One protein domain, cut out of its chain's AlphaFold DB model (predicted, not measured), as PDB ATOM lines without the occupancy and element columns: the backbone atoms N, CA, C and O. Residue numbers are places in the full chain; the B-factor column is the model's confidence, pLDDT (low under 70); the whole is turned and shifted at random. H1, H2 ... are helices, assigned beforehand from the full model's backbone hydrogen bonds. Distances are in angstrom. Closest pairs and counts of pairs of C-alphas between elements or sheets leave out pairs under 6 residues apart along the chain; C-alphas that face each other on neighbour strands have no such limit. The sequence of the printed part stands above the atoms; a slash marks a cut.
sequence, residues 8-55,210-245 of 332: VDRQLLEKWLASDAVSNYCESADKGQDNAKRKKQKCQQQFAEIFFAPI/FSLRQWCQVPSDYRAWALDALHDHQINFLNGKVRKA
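This is residues 8 to 55 and 210 to 245 of the 332 residues of an uncharacterized protein of Trichophyton soudanense CBS 452.61 (UniProt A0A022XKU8). A helical hairpin, H2 and H3, is crossed by one long helix, H5, which packs on H2 with its residues 230 to 238. Two shorter helices pack on the later part of H3: H1 on residues 46 to 51 and the very short H4 on residues 44 to 49. The printed part has 84 residues with five named helices, in the order H1, H2, H3, H4, H5, and no named strand; its class is all helix. The whole is compact, with a radius of gyration of the C-alphas of 13.0 A and spans of 41 by 28 by 20 A, and H5 makes most of the length.

H1, residues 8 to 17, begins at C-alpha 8 (157.634, 160.233, 197.836) and is 14.4 A from first to last C-alpha. H2, residues 20 to 30, is 15.4 A long. H3, residues 36 to 51, is 22.6 A long and ends at C-alpha 51 (154.357, 169.763, 195.287). H4 is residues 213 to 217, 6.5 A. H5, residues 220 to 245, is the longest helix at 37.5 A and ends at C-alpha 245 (122.921, 152.788, 194.547).

H3 is the hub, touching three helices. H2 and H3 form a hairpin and touch at a shallow tilt of 25 degrees, opposite ways, with the closest C-alphas, those of Tyr 25 and Lys 39, 5.1 A apart. H1 touches H3 at a shallow tilt of 28 degrees, opposite ways; the closest C-alphas are those of Trp 16 and Phe 47, 6.2 A apart. H4 touches H3, the closest C-alphas being those of Ala 48 and Trp 215, at 5.0 A. H5 touches H2 at a steep tilt of 63 degrees, the same way, and the closest C-alphas, those of Cys 26 and Gln 234, are 5.7 A apart. H1 and H5 only just touch, with 3 pairs of C-alphas within 8 A, the closest those of Leu 17 and Leu 230 at 7.1 A. H3 and H5 are close but not clearly touching, at a steep tilt of 55 degrees; the C-alphas of Phe 47 and Ala 226, their closest, are 7.9 A apart. H4 is apart from H1 and from H2. In H1, H2, H3, H4 and H5 every O i to N i+4 pair is within hydrogen-bond range.

The two C-alphas farthest apart, those of Pro 54 and Ala 245, are 41.6 A from each other. Residues 56 to 209 are not printed, and C-alphas 55 and 210 are 24.0 A apart across this cut, which lies in the link from H3 to H4. The links H1 to H2, H2 to H3 and H4 to H5 are tight. The mean pLDDT of the printed part is 78.6; the model's confidence is under 70 at residues 54 to 55, 210 to 214 and 242 to 245.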
ATOM      1  N   VAL A   8     157.988 158.843 197.491       78.44
ATOM      2  CA  VAL A   8     157.634 160.233 197.836       78.44
ATOM      3  C   VAL A   8     156.605 160.828 196.868       78.44
ATOM      4  O   VAL A   8     155.698 161.540 197.296       78.44
ATOM      5  N   ASP A   9     156.718 160.535 195.569       78.75
ATOM      6  CA  ASP A   9     155.774 161.052 194.575       78.75
ATOM      7  C   ASP A   9     154.409 160.345 194.716       78.75
ATOM      8  O   ASP A   9     153.370 160.998 194.612       78.75
ATOM      9  N   ARG A  10     154.391 159.039 195.039       80.50
ATOM     10  CA  ARG A  10     153.156 158.273 195.314       80.50
ATOM     11  C   ARG A  10     152.413 158.801 196.537       80.50
ATOM     12  O   ARG A  10     151.241 159.148 196.422       80.50
ATOM     13  N   GLN A  11     153.109 158.965 197.662       83.56
ATOM     14  CA  GLN A  11     152.533 159.519 198.894       83.56
ATOM     15  C   GLN A  11     152.005 160.949 198.696       83.56
ATOM     16  O   GLN A  11     150.979 161.324 199.264       83.56
ATOM     17  N   LEU A  12     152.671 161.749 197.855       84.88
ATOM     18  CA  LEU A  12     152.190 163.074 197.459       84.88
ATOM     19  C   LEU A  12     150.869 163.000 196.676       84.88
ATOM     20  O   LEU A  12     149.955 163.781 196.957       84.88
ATOM     21  N   LEU A  13     150.752 162.069 195.725       85.12
ATOM     22  CA  LEU A  13     149.525 161.878 194.952       85.12
ATOM     23  C   LEU A  13     148.380 161.354 195.827       85.12
ATOM     24  O   LEU A  13     147.286 161.906 195.768       85.12
ATOM     25  N   GLU A  14     148.623 160.348 196.669       84.88
ATOM     26  CA  GLU A  14     147.619 159.799 197.591       84.88
ATOM     27  C   GLU A  14     147.091 160.868 198.553       84.88
ATOM     28  O   GLU A  14     145.879 161.057 198.674       84.88
ATOM     29  N   LYS A  15     147.994 161.649 199.162       87.38
ATOM     30  CA  LYS A  15     147.641 162.770 200.045       87.38
ATOM     31  C   LYS A  15     146.822 163.852 199.332       87.38
ATOM     32  O   LYS A  15     145.985 164.498 199.961       87.38
ATOM     33  N   TRP A  16     147.060 164.070 198.039       89.81
ATOM     34  CA  TRP A  16     146.279 165.011 197.239       89.81
ATOM     35  C   TRP A  16     144.917 164.448 196.814       89.81
ATOM     36  O   TRP A  16     143.917 165.155 196.924       89.81
ATOM     37  N   LEU A  17     144.844 163.188 196.376       87.50
ATOM     38  CA  LEU A  17     143.583 162.533 196.007       87.50
ATOM     39  C   LEU A  17     142.643 162.376 197.211       87.50
ATOM     40  O   LEU A  17     141.432 162.505 197.061       87.50
ATOM     41  N   ALA A  18     143.197 162.176 198.408       85.12
ATOM     42  CA  ALA A  18     142.454 162.170 199.666       85.12
ATOM     43  C   ALA A  18     142.005 163.573 200.141       85.12
ATOM     44  O   ALA A  18     141.398 163.679 201.206       85.12
ATOM     45  N   SER A  19     142.302 164.658 199.409       86.31
ATOM     46  CA  SER A  19     141.968 166.012 199.861       86.31
ATOM     47  C   SER A  19     140.487 166.362 199.686       86.31
ATOM     48  O   SER A  19     139.822 165.997 198.708       86.31
ATOM     49  N   ASP A  20     139.992 167.212 200.589       83.44
ATOM     50  CA  ASP A  20     138.640 167.763 200.514       83.44
ATOM     51  C   ASP A  20     138.353 168.470 199.185       83.44
ATOM     52  O   ASP A  20     137.199 168.521 198.768       83.44
ATOM     53  N   ALA A  21     139.356 169.039 198.499       82.94
ATOM     54  CA  ALA A  21     139.120 169.705 197.218       82.94
ATOM     55  C   ALA A  21     138.808 168.704 196.099       82.94
ATOM     56  O   ALA A  21     137.904 168.977 195.304       82.94
ATOM     57  N   VAL A  22     139.503 167.560 196.067       85.75
ATOM     58  CA  VAL A  22     139.267 166.485 195.090       85.75
ATOM     59  C   VAL A  22     137.890 165.864 195.311       85.75
ATOM     60  O   VAL A  22     137.098 165.798 194.367       85.75
ATOM     61  N   SER A  23     137.545 165.541 196.562       85.06
ATOM     62  CA  SER A  23     136.202 165.070 196.935       85.06
ATOM     63  C   SER A  23     135.109 166.078 196.533       85.06
ATOM     64  O   SER A  23     134.174 165.754 195.792       85.06
ATOM     65  N   ASN A  24     135.287 167.358 196.894       84.75
ATOM     66  CA  ASN A  24     134.366 168.433 196.513       84.75
ATOM     67  C   ASN A  24     134.213 168.592 194.994       84.75
ATOM     68  O   ASN A  24     133.132 168.981 194.540       84.75
ATOM     69  N   TYR A  25     135.282 168.391 194.218       86.38
ATOM     70  CA  TYR A  25     135.244 168.445 192.758       86.38
ATOM     71  C   TYR A  25     134.455 167.271 192.183       86.38
ATOM     72  O   TYR A  25     133.539 167.514 191.397       86.38
ATOM     73  N   CYS A  26     134.748 166.040 192.616       83.19
ATOM     74  CA  CYS A  26     134.057 164.836 192.154       83.19
ATOM     75  C   CYS A  26     132.547 164.919 192.416       83.19
ATOM     76  O   CYS A  26     131.755 164.632 191.522       83.19
ATOM     77  N   GLU A  27     132.131 165.418 193.585       82.62
ATOM     78  CA  GLU A  27     130.717 165.664 193.887       82.62
ATOM     79  C   GLU A  27     130.030 166.687 192.975       82.62
ATOM     80  O   GLU A  27     128.875 166.494 192.600       82.62
ATOM     81  N   SER A  28     130.691 167.796 192.640       80.25
ATOM     82  CA  SER A  28     130.091 168.812 191.763       80.25
ATOM     83  C   SER A  28     130.125 168.420 190.290       80.25
ATOM     84  O   SER A  28     129.251 168.853 189.543       80.25
ATOM     85  N   ALA A  29     131.110 167.617 189.878       80.44
ATOM     86  CA  ALA A  29     131.179 167.052 188.535       80.44
ATOM     87  C   ALA A  29     130.062 166.017 188.315       80.44
ATOM     88  O   ALA A  29     129.376 166.082 187.301       80.44
ATOM     89  N   ASP A  30     129.828 165.140 189.298       80.50
ATOM     90  CA  ASP A  30     128.695 164.203 189.356       80.50
ATOM     91  C   ASP A  30     127.338 164.932 189.299       80.50
ATOM     92  O   ASP A  30     126.482 164.615 188.479       80.50
ATOM     93  N   LYS A  31     127.176 166.003 190.088       79.31
ATOM     94  CA  LYS A  31     125.967 166.852 190.097       79.31
ATOM     95  C   LYS A  31     125.842 167.795 188.881       79.31
ATOM     96  O   LYS A  31     124.970 168.661 188.894       79.31
ATOM     97  N   GLY A  32     126.720 167.696 187.874       71.50
ATOM     98  CA  GLY A  32     126.674 168.510 186.649       71.50
ATOM     99  C   GLY A  32     126.766 170.029 186.864       71.50
ATOM    100  O   GLY A  32     126.261 170.795 186.049       71.50
ATOM    101  N   GLN A  33     127.359 170.491 187.970       75.94
ATOM    102  CA  GLN A  33     127.319 171.903 188.360       75.94
ATOM    103  C   GLN A  33     128.305 172.763 187.554       75.94
ATOM    104  O   GLN A  33     129.490 172.438 187.466       75.94
ATOM    105  N   ASP A  34     127.875 173.954 187.118       70.94
ATOM    106  CA  ASP A  34     128.730 174.953 186.440       70.94
ATOM    107  C   ASP A  34     129.999 175.325 187.238       70.94
ATOM    108  O   ASP A  34     131.030 175.724 186.687       70.94
ATOM    109  N   ASN A  35     129.956 175.166 188.566       77.50
ATOM    110  CA  ASN A  35     131.093 175.413 189.454       77.50
ATOM    111  C   ASN A  35     132.205 174.341 189.366       77.50
ATOM    112  O   ASN A  35     133.303 174.577 189.882       77.50
ATOM    113  N   ALA A  36     131.981 173.205 188.690       72.50
ATOM    114  CA  ALA A  36     132.942 172.104 188.605       72.50
ATOM    115  C   ALA A  36     134.271 172.544 187.962       72.50
ATOM    116  O   ALA A  36     135.340 172.150 188.436       72.50
ATOM    117  N   LYS A  37     134.238 173.452 186.968       75.00
ATOM    118  CA  LYS A  37     135.452 174.059 186.379       75.00
ATOM    119  C   LYS A  37     136.274 174.820 187.434       75.00
ATOM    120  O   LYS A  37     137.493 174.677 187.462       75.00
ATOM    121  N   ARG A  38     135.622 175.563 188.340       76.88
ATOM    122  CA  ARG A  38     136.285 176.290 189.445       76.88
ATOM    123  C   ARG A  38     136.846 175.324 190.494       76.88
ATOM    124  O   ARG A  38     137.968 175.506 190.960       76.88
ATOM    125  N   LYS A  39     136.108 174.264 190.840       80.06
ATOM    126  CA  LYS A  39     136.593 173.245 191.786       80.06
ATOM    127  C   LYS A  39     137.786 172.450 191.232       80.06
ATOM    128  O   LYS A  39     138.741 172.233 191.974       80.06
ATOM    129  N   LYS A  40     137.816 172.138 189.928       82.81
ATOM    130  CA  LYS A  40     138.995 171.544 189.265       82.81
ATOM    131  C   LYS A  40     140.237 172.437 189.380       82.81
ATOM    132  O   LYS A  40     141.318 171.943 189.683       82.81
ATOM    133  N   GLN A  41     140.082 173.754 189.213       82.06
ATOM    134  CA  GLN A  41     141.175 174.718 189.408       82.06
ATOM    135  C   GLN A  41     141.672 174.749 190.863       82.06
ATOM    136  O   GLN A  41     142.879 174.819 191.090       82.06
ATOM    137  N   LYS A  42     140.774 174.617 191.853       82.75
ATOM    138  CA  LYS A  42     141.157 174.486 193.270       82.75
ATOM    139  C   LYS A  42     141.962 173.203 193.539       82.75
ATOM    140  O   LYS A  42     142.941 173.259 194.275       82.75
ATOM    141  N   CYS A  43     141.615 172.082 192.898       84.69
ATOM    142  CA  CYS A  43     142.397 170.838 192.977       84.69
ATOM    143  C   CYS A  43     143.810 171.024 192.402       84.69
ATOM    144  O   CYS A  43     144.788 170.647 193.041       84.69
ATOM    145  N   GLN A  44     143.920 171.655 191.226       84.69
ATOM    146  CA  GLN A  44     145.202 171.967 190.574       84.69
ATOM    147  C   GLN A  44     146.089 172.877 191.433       84.69
ATOM    148  O   GLN A  44     147.298 172.663 191.513       84.69
ATOM    149  N   GLN A  45     145.504 173.878 192.100       83.12
ATOM    150  CA  GLN A  45     146.249 174.721 193.032       83.12
ATOM    151  C   GLN A  45     146.744 173.919 194.243       83.12
ATOM    152  O   GLN A  45     147.934 173.979 194.535       83.12
ATOM    153  N   GLN A  46     145.893 173.107 194.883       83.62
ATOM    154  CA  GLN A  46     146.324 172.271 196.010       83.62
ATOM    155  C   GLN A  46     147.421 171.267 195.633       83.62
ATOM    156  O   GLN A  46     148.332 171.053 196.427       83.62
ATOM    157  N   PHE A  47     147.388 170.683 194.429       85.56
ATOM    158  CA  PHE A  47     148.485 169.821 193.971       85.56
ATOM    159  C   PHE A  47     149.806 170.592 193.936       85.56
ATOM    160  O   PHE A  47     150.823 170.105 194.418       85.56
ATOM    161  N   ALA A  48     149.790 171.814 193.394       82.06
ATOM    162  CA  ALA A  48     150.979 172.652 193.324       82.06
ATOM    163  C   ALA A  48     151.469 173.078 194.720       82.06
ATOM    164  O   ALA A  48     152.668 173.024 194.978       82.06
ATOM    165  N   GLU A  49     150.562 173.434 195.632       81.81
ATOM    166  CA  GLU A  49     150.890 173.753 197.030       81.81
ATOM    167  C   GLU A  49     151.573 172.569 197.737       81.81
ATOM    168  O   GLU A  49     152.589 172.766 198.400       81.81
ATOM    169  N   ILE A  50     151.084 171.337 197.543       82.12
ATOM    170  CA  ILE A  50     151.701 170.120 198.104       82.12
ATOM    171  C   ILE A  50     153.037 169.801 197.401       82.12
ATOM    172  O   ILE A  50     153.995 169.413 198.063       82.12
ATOM    173  N   PHE A  51     153.142 170.010 196.083       81.81
ATOM    174  CA  PHE A  51     154.357 169.763 195.287       81.81
ATOM    175  C   PHE A  51     155.524 170.704 195.611       81.81
ATOM    176  O   PHE A  51     156.684 170.302 195.492       81.81
ATOM    177  N   PHE A  52     155.228 171.940 196.019       75.69
ATOM    178  CA  PHE A  52     156.223 172.926 196.453       75.69
ATOM    179  C   PHE A  52     156.367 173.023 197.981       75.69
ATOM    180  O   PHE A  52     157.185 173.811 198.459       75.69
ATOM    181  N   ALA A  53     155.615 172.237 198.759       74.25
ATOM    182  CA  ALA A  53     155.759 172.206 200.210       74.25
ATOM    183  C   ALA A  53     157.149 171.660 200.603       74.25
ATOM    184  O   ALA A  53     157.566 170.621 200.083       74.25
ATOM    185  N   PRO A  54     157.877 172.315 201.528       57.78
ATOM    186  CA  PRO A  54     159.171 171.822 201.979       57.78
ATOM    187  C   PRO A  54     158.989 170.511 202.753       57.78
ATOM    188  O   PRO A  54     158.418 170.486 203.844       57.78
ATOM    189  N   ILE A  55     159.493 169.415 202.184       56.84
ATOM    190  CA  ILE A  55     159.599 168.129 202.876       56.84
ATOM    191  C   ILE A  55     160.638 168.301 203.991       56.84
ATOM    192  O   ILE A  55     161.726 168.827 203.754       56.84
ATOM    193  N   PHE A 210     142.165 182.671 192.001       50.81
ATOM    194  CA  PHE A 210     142.891 181.394 191.910       50.81
ATOM    195  C   PHE A 210     144.053 181.512 190.927       50.81
ATOM    196  O   PHE A 210     143.936 181.241 189.726       50.81
ATOM    197  N   SER A 211     145.205 181.959 191.430       53.03
ATOM    198  CA  SER A 211     146.407 182.092 190.617       53.03
ATOM    199  C   SER A 211     147.044 180.726 190.351       53.03
ATOM    200  O   SER A 211     147.971 180.317 191.046       53.03
ATOM    201  N   LEU A 212     146.649 180.086 189.244       64.50
ATOM    202  CA  LEU A 212     147.287 178.893 188.646       64.50
ATOM    203  C   LEU A 212     148.789 179.062 188.295       64.50
ATOM    204  O   LEU A 212     149.361 178.225 187.603       64.50
ATOM    205  N   ARG A 213     149.452 180.131 188.754       65.25
ATOM    206  CA  ARG A 213     150.880 180.408 188.553       65.25
ATOM    207  C   ARG A 213     151.755 179.273 189.091       65.25
ATOM    208  O   ARG A 213     152.626 178.825 188.358       65.25
ATOM    209  N   GLN A 214     151.468 178.774 190.297       69.88
ATOM    210  CA  GLN A 214     152.184 177.630 190.875       69.88
ATOM    211  C   GLN A 214     151.919 176.338 190.094       69.88
ATOM    212  O   GLN A 214     152.863 175.652 189.722       69.88
ATOM    213  N   TRP A 215     150.667 176.044 189.725       77.94
ATOM    214  CA  TRP A 215     150.365 174.898 188.853       77.94
ATOM    215  C   TRP A 215     151.145 174.962 187.530       77.94
ATOM    216  O   TRP A 215     151.757 173.981 187.127       77.94
ATOM    217  N   CYS A 216     151.223 176.130 186.885       73.75
ATOM    218  CA  CYS A 216     152.015 176.326 185.667       73.75
ATOM    219  C   CYS A 216     153.537 176.155 185.852       73.75
ATOM    220  O   CYS A 216     154.233 176.011 184.847       73.75
ATOM    221  N   GLN A 217     154.053 176.183 187.086       72.81
ATOM    222  CA  GLN A 217     155.464 175.932 187.414       72.81
ATOM    223  C   GLN A 217     155.762 174.438 187.632       72.81
ATOM    224  O   GLN A 217     156.919 174.034 187.520       72.81
ATOM    225  N   VAL A 218     154.742 173.610 187.890       75.75
ATOM    226  CA  VAL A 218     154.883 172.147 187.954       75.75
ATOM    227  C   VAL A 218     155.297 171.614 186.565       75.75
ATOM    228  O   VAL A 218     154.733 172.054 185.549       75.75
ATOM    229  N   PRO A 219     156.260 170.672 186.469       77.44
ATOM    230  CA  PRO A 219     156.645 170.047 185.202       77.44
ATOM    231  C   PRO A 219     155.446 169.483 184.422       77.44
ATOM    232  O   PRO A 219     154.435 169.101 185.010       77.44
ATOM    233  N   SER A 220     155.547 169.439 183.090       74.25
ATOM    234  CA  SER A 220     154.494 168.907 182.203       74.25
ATOM    235  C   SER A 220     154.032 167.515 182.615       74.25
ATOM    236  O   SER A 220     152.836 167.253 182.664       74.25
ATOM    237  N   ASP A 221     154.991 166.666 182.963       75.75
ATOM    238  CA  ASP A 221     154.793 165.226 183.095       75.75
ATOM    239  C   ASP A 221     154.058 164.923 184.411       75.75
ATOM    240  O   ASP A 221     153.072 164.196 184.427       75.75
ATOM    241  N   TYR A 222     154.432 165.622 185.489       76.81
ATOM    242  CA  TYR A 222     153.698 165.626 186.759       76.81
ATOM    243  C   TYR A 222     152.295 166.235 186.632       76.81
ATOM    244  O   TYR A 222     151.373 165.780 187.305       76.81
ATOM    245  N   ARG A 223     152.100 167.246 185.769       81.25
ATOM    246  CA  ARG A 223     150.765 167.814 185.510       81.25
ATOM    247  C   ARG A 223     149.859 166.870 184.729       81.25
ATOM    248  O   ARG A 223     148.667 166.847 185.021       81.25
ATOM    249  N   ALA A 224     150.394 166.150 183.743       80.12
ATOM    250  CA  ALA A 224     149.656 165.124 183.009       80.12
ATOM    251  C   ALA A 224     149.257 163.996 183.967       80.12
ATOM    252  O   ALA A 224     148.073 163.795 184.208       80.12
ATOM    253  N   TRP A 225     150.241 163.412 184.655       84.00
ATOM    254  CA  TRP A 225     150.042 162.346 185.635       84.00
ATOM    255  C   TRP A 225     149.011 162.684 186.724       84.00
ATOM    256  O   TRP A 225     148.117 161.889 186.995       84.00
ATOM    257  N   ALA A 226     149.070 163.887 187.307       84.94
ATOM    258  CA  ALA A 226     148.082 164.322 188.295       84.94
ATOM    259  C   ALA A 226     146.675 164.526 187.697       84.94
ATOM    260  O   ALA A 226     145.678 164.337 188.390       84.94
ATOM    261  N   LEU A 227     146.562 164.921 186.424       86.75
ATOM    262  CA  LEU A 227     145.268 165.056 185.748       86.75
ATOM    263  C   LEU A 227     144.660 163.706 185.366       86.75
ATOM    264  O   LEU A 227     143.444 163.561 185.497       86.75
ATOM    265  N   ASP A 228     145.488 162.752 184.949       85.50
ATOM    266  CA  ASP A 228     145.073 161.388 184.626       85.50
ATOM    267  C   ASP A 228     144.613 160.673 185.907       85.50
ATOM    268  O   ASP A 228     143.471 160.229 185.992       85.50
ATOM    269  N   ALA A 229     145.412 160.735 186.980       85.44
ATOM    270  CA  ALA A 229     145.039 160.202 188.292       85.44
ATOM    271  C   ALA A 229     143.756 160.834 188.874       85.44
ATOM    272  O   ALA A 229     142.958 160.151 189.517       85.44
ATOM    273  N   LEU A 230     143.519 162.131 188.636       87.62
ATOM    274  CA  LEU A 230     142.266 162.796 189.019       87.62
ATOM    275  C   LEU A 230     141.067 162.283 188.210       87.62
ATOM    276  O   LEU A 230     139.955 162.222 188.736       87.62
ATOM    277  N   HIS A 231     141.277 161.932 186.939       85.19
ATOM    278  CA  HIS A 231     140.241 161.361 186.087       85.19
ATOM    279  C   HIS A 231     139.904 159.927 186.511       85.19
ATOM    280  O   HIS A 231     138.730 159.624 186.727       85.19
ATOM    281  N   ASP A 232     140.917 159.094 186.755       85.19
ATOM    282  CA  ASP A 232     140.752 157.734 187.277       85.19
ATOM    283  C   ASP A 232     140.065 157.736 188.650       85.19
ATOM    284  O   ASP A 232     139.145 156.955 188.903       85.19
ATOM    285  N   HIS A 233     140.441 158.665 189.536       85.06
ATOM    286  CA  HIS A 233     139.774 158.837 190.826       85.06
ATOM    287  C   HIS A 233     138.303 159.255 190.663       85.06
ATOM    288  O   HIS A 233     137.438 158.728 191.364       85.06
ATOM    289  N   GLN A 234     137.984 160.137 189.707       84.06
ATOM    290  CA  GLN A 234     136.599 160.500 189.391       84.06
ATOM    291  C   GLN A 234     135.797 159.290 188.873       84.06
ATOM    292  O   GLN A 234     134.662 159.087 189.306       84.06
ATOM    293  N   ILE A 235     136.375 158.465 187.992       82.88
ATOM    294  CA  ILE A 235     135.745 157.230 187.491       82.88
ATOM    295  C   ILE A 235     135.481 156.258 188.649       82.88
ATOM    296  O   ILE A 235     134.369 155.746 188.795       82.88
ATOM    297  N   ASN A 236     136.463 156.053 189.528       83.44
ATOM    298  CA  ASN A 236     136.328 155.185 190.698       83.44
ATOM    299  C   ASN A 236     135.290 155.701 191.707       83.44
ATOM    300  O   ASN A 236     134.523 154.908 192.256       83.44
ATOM    301  N   PHE A 237     135.197 157.017 191.905       83.31
ATOM    302  CA  PHE A 237     134.164 157.648 192.731       83.31
ATOM    303  C   PHE A 237     132.750 157.416 192.169       83.31
ATOM    304  O   PHE A 237     131.835 157.073 192.923       83.31
ATOM    305  N   LEU A 238     132.573 157.539 190.848       79.25
ATOM    306  CA  LEU A 238     131.306 157.246 190.169       79.25
ATOM    307  C   LEU A 238     130.946 155.754 190.270       79.25
ATOM    308  O   LEU A 238     129.841 155.422 190.696       79.25
ATOM    309  N   ASN A 239     131.890 154.849 189.993       77.81
ATOM    310  CA  ASN A 239     131.694 153.400 190.147       77.81
ATOM    311  C   ASN A 239     131.332 153.012 191.594       77.81
ATOM    312  O   ASN A 239     130.448 152.183 191.822       77.81
ATOM    313  N   GLY A 240     131.971 153.644 192.583       75.88
ATOM    314  CA  GLY A 240     131.662 153.466 194.002       75.88
ATOM    315  C   GLY A 240     130.265 153.964 194.390       75.88
ATOM    316  O   GLY A 240     129.620 153.356 195.245       75.88
ATOM    317  N   LYS A 241     129.761 155.024 193.744       72.12
ATOM    318  CA  LYS A 241     128.367 155.474 193.890       72.12
ATOM    319  C   LYS A 241     127.377 154.510 193.244       72.12
ATOM    320  O   LYS A 241     126.391 154.171 193.891       72.12
ATOM    321  N   VAL A 242     127.651 154.017 192.033       69.56
ATOM    322  CA  VAL A 242     126.792 153.031 191.348       69.56
ATOM    323  C   VAL A 242     126.633 151.765 192.196       69.56
ATOM    324  O   VAL A 242     125.507 151.352 192.455       69.56
ATOM    325  N   ARG A 243     127.732 151.217 192.741       64.56
ATOM    326  CA  ARG A 243     127.686 150.047 193.643       64.56
ATOM    327  C   ARG A 243     126.911 150.284 194.945       64.56
ATOM    328  O   ARG A 243     126.392 149.329 195.502       64.56
ATOM    329  N   LYS A 244     126.838 151.524 195.441       64.12
ATOM    330  CA  LYS A 244     126.035 151.892 196.626       64.12
ATOM    331  C   LYS A 244     124.568 152.189 196.295       64.12
ATOM    332  O   LYS A 244     123.731 152.131 197.186       64.12
ATOM    333  N   ALA A 245     124.273 152.549 195.045       57.97
ATOM    334  CA  ALA A 245     122.921 152.788 194.547       57.97
ATOM    335  C   ALA A 245     122.236 151.497 194.064       57.97
ATOM    336  O   ALA A 245     121.008 151.426 194.064       57.97
TER     337      ALA A 245